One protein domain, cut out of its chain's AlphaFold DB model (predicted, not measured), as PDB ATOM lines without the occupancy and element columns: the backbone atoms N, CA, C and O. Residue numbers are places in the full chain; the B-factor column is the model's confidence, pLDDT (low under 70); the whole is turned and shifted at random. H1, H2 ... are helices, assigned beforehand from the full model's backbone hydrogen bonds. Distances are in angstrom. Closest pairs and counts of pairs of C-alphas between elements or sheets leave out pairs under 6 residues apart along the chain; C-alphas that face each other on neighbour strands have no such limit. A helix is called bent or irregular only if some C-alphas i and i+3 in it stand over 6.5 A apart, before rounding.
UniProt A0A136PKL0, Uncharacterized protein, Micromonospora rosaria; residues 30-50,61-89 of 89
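What this domain is: This is residues 30 to 50 and 61 to 89 of the 89 residues of an uncharacterized protein of Micromonospora rosaria (UniProt A0A136PKL0). Two long helices, H2 and H1, lie side by side and run opposite ways, overlapping only in part; the last part of H2, kinked near residue 79, sticks out with residues 76 to 89. The printed part has 50 residues, with H1 then H2 along the chain, no named strand, class all helix. It is a rod of 52 by 20 by 10 A, only just extended, close to loose, with radius of gyration of the C-alphas 15.0 A.

Where its parts are: Find C-alpha 61 at (218.965, 177.627, 222.576); from there H2, residues 61 to 87, runs 37.7 A to C-alpha 87 at (234.250, 209.762, 234.975). H1, residues 30 to 49, starts at C-alpha 30 at (214.760, 200.281, 222.612) and covers 28.9 A.

How they stand to each other: Look at Leu 64 and Val 41, the closest C-alphas, 6.2 A apart: H2 touches H1 with residues 63 to 74 alone. Their shallow tilt is 18 degrees, opposite ways. H2 has a kink of 42 degrees near residue 79; it is neither bent nor irregular, but only just: C-alphas 75 and 78 are 6.4 A apart. In H1 every O i to N i+4 pair is within hydrogen-bond range; in H2, 19 of 23.

The domain as a whole: The farthest C-alphas, of Asn 50 and Gly 88, are 52.5 A apart. Residues 51 to 60 are not printed; C-alphas 50 and 61 are 16.3 A apart across the cut. Find pLDDT under 70 at residues 48 to 50, 61 to 65, 78 and 80 to 89.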
ATOM      1  N   MET A  30     214.307 201.397 221.773       84.19
ATOM      2  CA  MET A  30     214.760 200.281 222.612       84.19
ATOM      3  C   MET A  30     213.617 199.353 223.004       84.19
ATOM      4  O   MET A  30     213.768 198.133 222.942       84.19
ATOM      5  N   THR A  31     212.461 199.910 223.368       83.44
ATOM      6  CA  THR A  31     211.293 199.103 223.739       83.44
ATOM      7  C   THR A  31     210.782 198.310 222.534       83.44
ATOM      8  O   THR A  31     210.533 197.110 222.643       83.44
ATOM      9  N   ALA A  32     210.697 198.944 221.361       85.44
ATOM     10  CA  ALA A  32     210.294 198.284 220.122       85.44
ATOM     11  C   ALA A  32     211.275 197.169 219.710       85.44
ATOM     12  O   ALA A  32     210.845 196.063 219.372       85.44
ATOM     13  N   ALA A  33     212.585 197.423 219.790       83.75
ATOM     14  CA  ALA A  33     213.620 196.438 219.485       83.75
ATOM     15  C   ALA A  33     213.591 195.248 220.460       83.75
ATOM     16  O   ALA A  33     213.684 194.096 220.029       83.75
ATOM     17  N   ALA A  34     213.398 195.506 221.757       80.62
ATOM     18  CA  ALA A  34     213.298 194.464 222.776       80.62
ATOM     19  C   ALA A  34     212.078 193.554 222.549       80.62
ATOM     20  O   ALA A  34     212.204 192.327 222.568       80.62
ATOM     21  N   VAL A  35     210.910 194.141 222.268       86.50
ATOM     22  CA  VAL A  35     209.681 193.382 221.983       86.50
ATOM     23  C   VAL A  35     209.816 192.589 220.679       86.50
ATOM     24  O   VAL A  35     209.470 191.408 220.647       86.50
ATOM     25  N   GLY A  36     210.376 193.190 219.622       86.44
ATOM     26  CA  GLY A  36     210.616 192.507 218.347       86.44
ATOM     27  C   GLY A  36     211.534 191.289 218.491       86.44
ATOM     28  O   GLY A  36     211.219 190.213 217.977       86.44
ATOM     29  N   GLY A  37     212.625 191.423 219.251       77.44
ATOM     30  CA  GLY A  37     213.545 190.321 219.540       77.44
ATOM     31  C   GLY A  37     212.884 189.175 220.312       77.44
ATOM     32  O   GLY A  37     213.073 188.011 219.957       77.44
ATOM     33  N   LEU A  38     212.058 189.489 221.316       81.56
ATOM     34  CA  LEU A  38     211.330 188.481 222.093       81.56
ATOM     35  C   LEU A  38     210.327 187.702 221.226       81.56
ATOM     36  O   LEU A  38     210.234 186.481 221.349       81.56
ATOM     37  N   ILE A  39     209.609 188.387 220.329       85.62
ATOM     38  CA  ILE A  39     208.616 187.764 219.443       85.62
ATOM     39  C   ILE A  39     209.281 186.785 218.472       85.62
ATOM     40  O   ILE A  39     208.840 185.641 218.377       85.62
ATOM     41  N   ILE A  40     210.347 187.199 217.774       81.25
ATOM     42  CA  ILE A  40     211.038 186.343 216.791       81.25
ATOM     43  C   ILE A  40     211.527 185.059 217.462       81.25
ATOM     44  O   ILE A  40     211.333 183.958 216.950       81.25
ATOM     45  N   VAL A  41     212.113 185.197 218.645       79.25
ATOM     46  CA  VAL A  41     212.626 184.072 219.415       79.25
ATOM     47  C   VAL A  41     211.505 183.162 219.934       79.25
ATOM     48  O   VAL A  41     211.603 181.938 219.821       79.25
ATOM     49  N   GLY A  42     210.416 183.739 220.446       77.25
ATOM     50  CA  GLY A  42     209.245 182.986 220.896       77.25
ATOM     51  C   GLY A  42     208.595 182.177 219.770       77.25
ATOM     52  O   GLY A  42     208.207 181.030 219.987       77.25
ATOM     53  N   ILE A  43     208.546 182.725 218.550       80.69
ATOM     54  CA  ILE A  43     208.039 182.019 217.361       80.69
ATOM     55  C   ILE A  43     208.890 180.781 217.059       80.69
ATOM     56  O   ILE A  43     208.344 179.706 216.812       80.69
ATOM     57  N   GLN A  44     210.217 180.892 217.135       74.06
ATOM     58  CA  GLN A  44     211.109 179.762 216.868       74.06
ATOM     59  C   GLN A  44     210.950 178.626 217.890       74.06
ATOM     60  O   GLN A  44     211.011 177.452 217.523       74.06
ATOM     61  N   MET A  45     210.689 178.948 219.162       71.00
ATOM     62  CA  MET A  45     210.348 177.949 220.185       71.00
ATOM     63  C   MET A  45     208.954 177.348 219.972       71.00
ATOM     64  O   MET A  45     208.767 176.140 220.107       71.00
ATOM     65  N   ALA A  46     207.971 178.169 219.593       74.38
ATOM     66  CA  ALA A  46     206.612 177.703 219.331       74.38
ATOM     67  C   ALA A  46     206.561 176.710 218.159       74.38
ATOM     68  O   ALA A  46     205.848 175.712 218.229       74.38
ATOM     69  N   ILE A  47     207.351 176.936 217.102       72.25
ATOM     70  CA  ILE A  47     207.449 176.035 215.941       72.25
ATOM     71  C   ILE A  47     208.036 174.669 216.333       72.25
ATOM     72  O   ILE A  47     207.613 173.644 215.804       72.25
ATOM     73  N   GLN A  48     208.987 174.658 217.263       64.31
ATOM     74  CA  GLN A  48     209.677 173.465 217.752       64.31
ATOM     75  C   GLN A  48     208.766 172.579 218.616       64.31
ATOM     76  O   GLN A  48     208.616 171.386 218.343       64.31
ATOM     77  N   LEU A  49     208.021 173.185 219.547       64.31
ATOM     78  CA  LEU A  49     206.995 172.487 220.333       64.31
ATOM     79  C   LEU A  49     205.894 171.876 219.449       64.31
ATOM     80  O   LEU A  49     205.370 170.808 219.759       64.31
ATOM     81  N   ASN A  50     205.575 172.523 218.323       67.44
ATOM     82  CA  ASN A  50     204.538 172.075 217.393       67.44
ATOM     83  C   ASN A  50     204.991 170.934 216.454       67.44
ATOM     84  O   ASN A  50     204.152 170.308 215.812       67.44
ATOM     85  N   PHE A  61     218.743 177.038 221.247       56.25
ATOM     86  CA  PHE A  61     218.965 177.627 222.576       56.25
ATOM     87  C   PHE A  61     219.978 178.787 222.540       56.25
ATOM     88  O   PHE A  61     219.912 179.720 223.344       56.25
ATOM     89  N   ARG A  62     220.894 178.774 221.559       61.81
ATOM     90  CA  ARG A  62     221.880 179.844 221.349       61.81
ATOM     91  C   ARG A  62     221.219 181.147 220.904       61.81
ATOM     92  O   ARG A  62     221.635 182.205 221.362       61.81
ATOM     93  N   GLY A  63     220.167 181.083 220.081       65.38
ATOM     94  CA  GLY A  63     219.422 182.270 219.646       65.38
ATOM     95  C   GLY A  63     218.745 182.991 220.817       65.38
ATOM     96  O   GLY A  63     218.852 184.209 220.950       65.38
ATOM     97  N   LEU A  64     218.141 182.226 221.729       65.56
ATOM     98  CA  LEU A  64     217.562 182.736 222.977       65.56
ATOM     99  C   LEU A  64     218.597 183.372 223.890       65.56
ATOM    100  O   LEU A  64     218.380 184.474 224.389       65.56
ATOM    101  N   ALA A  65     219.725 182.688 224.089       67.88
ATOM    102  CA  ALA A  65     220.809 183.197 224.912       67.88
ATOM    103  C   ALA A  65     221.365 184.517 224.351       67.88
ATOM    104  O   ALA A  65     221.614 185.443 225.119       67.88
ATOM    105  N   PHE A  66     221.484 184.647 223.025       73.88
ATOM    106  CA  PHE A  66     221.917 185.886 222.374       73.88
ATOM    107  C   PHE A  66     220.925 187.044 222.561       73.88
ATOM    108  O   PHE A  66     221.352 188.145 222.904       73.88
ATOM    109  N   ILE A  67     219.614 186.819 222.390       74.62
ATOM    110  CA  ILE A  67     218.597 187.871 222.597       74.62
ATOM    111  C   ILE A  67     218.494 188.261 224.076       74.62
ATOM    112  O   ILE A  67     218.426 189.448 224.391       74.62
ATOM    113  N   ALA A  68     218.510 187.288 224.990       77.06
ATOM    114  CA  ALA A  68     218.468 187.554 226.424       77.06
ATOM    115  C   ALA A  68     219.688 188.374 226.869       77.06
ATOM    116  O   ALA A  68     219.540 189.360 227.590       77.06
ATOM    117  N   LEU A  69     220.881 188.027 226.374       76.62
ATOM    118  CA  LEU A  69     222.110 188.775 226.628       76.62
ATOM    119  C   LEU A  69     222.033 190.189 226.029       76.62
ATOM    120  O   LEU A  69     222.373 191.149 226.716       76.62
ATOM    121  N   ALA A  70     221.514 190.351 224.808       74.06
ATOM    122  CA  ALA A  70     221.303 191.666 224.198       74.06
ATOM    123  C   ALA A  70     220.317 192.541 224.997       74.06
ATOM    124  O   ALA A  70     220.560 193.733 225.179       74.06
ATOM    125  N   CYS A  71     219.240 191.954 225.524       76.62
ATOM    126  CA  CYS A  71     218.263 192.663 226.348       76.62
ATOM    127  C   CYS A  71     218.874 193.115 227.684       76.62
ATOM    128  O   CYS A  71     218.680 194.254 228.103       76.62
ATOM    129  N   ILE A  72     219.688 192.260 228.315       79.06
ATOM    130  CA  ILE A  72     220.422 192.595 229.544       79.06
ATOM    131  C   ILE A  72     221.457 193.696 229.283       79.06
ATOM    132  O   ILE A  72     221.540 194.635 230.068       79.06
ATOM    133  N   LEU A  73     222.203 193.632 228.175       76.38
ATOM    134  CA  LEU A  73     223.143 194.689 227.779       76.38
ATOM    135  C   LEU A  73     222.430 196.023 227.514       76.38
ATOM    136  O   LEU A  73     222.909 197.068 227.947       76.38
ATOM    137  N   GLY A  74     221.271 195.992 226.851       74.12
ATOM    138  CA  GLY A  74     220.447 197.175 226.606       74.12
ATOM    139  C   GLY A  74     219.875 197.778 227.891       74.12
ATOM    140  O   GLY A  74     219.944 198.987 228.088       74.12
ATOM    141  N   ALA A  75     219.375 196.948 228.809       76.81
ATOM    142  CA  ALA A  75     218.911 197.395 230.123       76.81
ATOM    143  C   ALA A  75     220.065 197.937 230.989       76.81
ATOM    144  O   ALA A  75     219.889 198.899 231.738       76.81
ATOM    145  N   ALA A  76     221.262 197.363 230.848       76.31
ATOM    146  CA  ALA A  76     222.468 197.822 231.524       76.31
ATOM    147  C   ALA A  76     222.988 199.165 230.987       76.31
ATOM    148  O   ALA A  76     223.795 199.797 231.664       76.31
ATOM    149  N   ALA A  77     222.505 199.662 229.842       70.06
ATOM    150  CA  ALA A  77     222.887 200.981 229.339       70.06
ATOM    151  C   ALA A  77     222.614 202.102 230.362       70.06
ATOM    152  O   ALA A  77     223.397 203.043 230.441       70.06
ATOM    153  N   GLY A  78     221.571 201.971 231.195       69.56
ATOM    154  CA  GLY A  78     221.257 202.908 232.282       69.56
ATOM    155  C   GLY A  78     222.372 203.025 233.338       69.56
ATOM    156  O   GLY A  78     222.904 204.115 233.543       69.56
ATOM    157  N   PRO A  79     222.775 201.929 234.002       70.00
ATOM    158  CA  PRO A  79     223.907 201.971 234.926       70.00
ATOM    159  C   PRO A  79     225.262 202.210 234.237       70.00
ATOM    160  O   PRO A  79     226.146 202.828 234.827       70.00
ATOM    161  N   ILE A  80     225.449 201.778 232.984       69.44
ATOM    162  CA  ILE A  80     226.690 202.033 232.234       69.44
ATOM    163  C   ILE A  80     226.858 203.535 231.967       69.44
ATOM    164  O   ILE A  80     227.938 204.069 232.215       69.44
ATOM    165  N   VAL A  81     225.803 204.238 231.536       65.31
ATOM    166  CA  VAL A  81     225.867 205.692 231.313       65.31
ATOM    167  C   VAL A  81     226.039 206.464 232.621       65.31
ATOM    168  O   VAL A  81     226.728 207.477 232.627       65.31
ATOM    169  N   SER A  82     225.500 205.979 233.746       66.31
ATOM    170  CA  SER A  82     225.703 206.640 235.042       66.31
ATOM    171  C   SER A  82     227.130 206.501 235.570       66.31
ATOM    172  O   SER A  82     227.610 207.400 236.246       66.31
ATOM    173  N   ILE A  83     227.810 205.390 235.263       67.94
ATOM    174  CA  ILE A  83     229.209 205.161 235.654       67.94
ATOM    175  C   ILE A  83     230.164 205.918 234.719       67.94
ATOM    176  O   ILE A  83     231.138 206.505 235.178       67.94
ATOM    177  N   PHE A  84     229.886 205.935 233.411       63.28
ATOM    178  CA  PHE A  84     230.716 206.654 232.438       63.28
ATOM    179  C   PHE A  84     230.515 208.176 232.474       63.28
ATOM    180  O   PHE A  84     231.486 208.909 232.317       63.28
ATOM    181  N   GLY A  85     229.297 208.661 232.730       60.69
ATOM    182  CA  GLY A  85     229.013 210.092 232.890       60.69
ATOM    183  C   GLY A  85     229.622 210.711 234.154       60.69
ATOM    184  O   GLY A  85     229.799 211.922 234.209       60.69
ATOM    185  N   ASP A  86     229.982 209.895 235.148       62.03
ATOM    186  CA  ASP A  86     230.665 210.336 236.374       62.03
ATOM    187  C   ASP A  86     232.193 210.485 236.183       62.03
ATOM    188  O   ASP A  86     232.832 211.248 236.904       62.03
ATOM    189  N   LEU A  87     232.791 209.804 235.189       60.88
ATOM    190  CA  LEU A  87     234.250 209.762 234.975       60.88
ATOM    191  C   LEU A  87     234.805 210.728 233.914       60.88
ATOM    192  O   LEU A  87     236.027 210.828 233.783       60.88
ATOM    193  N   GLY A  88     233.965 211.461 233.185       60.75
ATOM    194  CA  GLY A  88     234.433 212.542 232.318       60.75
ATOM    195  C   GLY A  88     233.715 212.634 230.983       60.75
ATOM    196  O   GLY A  88     234.144 212.017 230.007       60.75
ATOM    197  N   LEU A  89     232.685 213.479 230.941       45.59
ATOM    198  CA  LEU A  89     232.501 214.506 229.911       45.59
ATOM    199  C   LEU A  89     231.489 215.551 230.391       45.59
ATOM    200  O   LEU A  89     230.334 215.160 230.669       45.59
TER     201      LEU A  89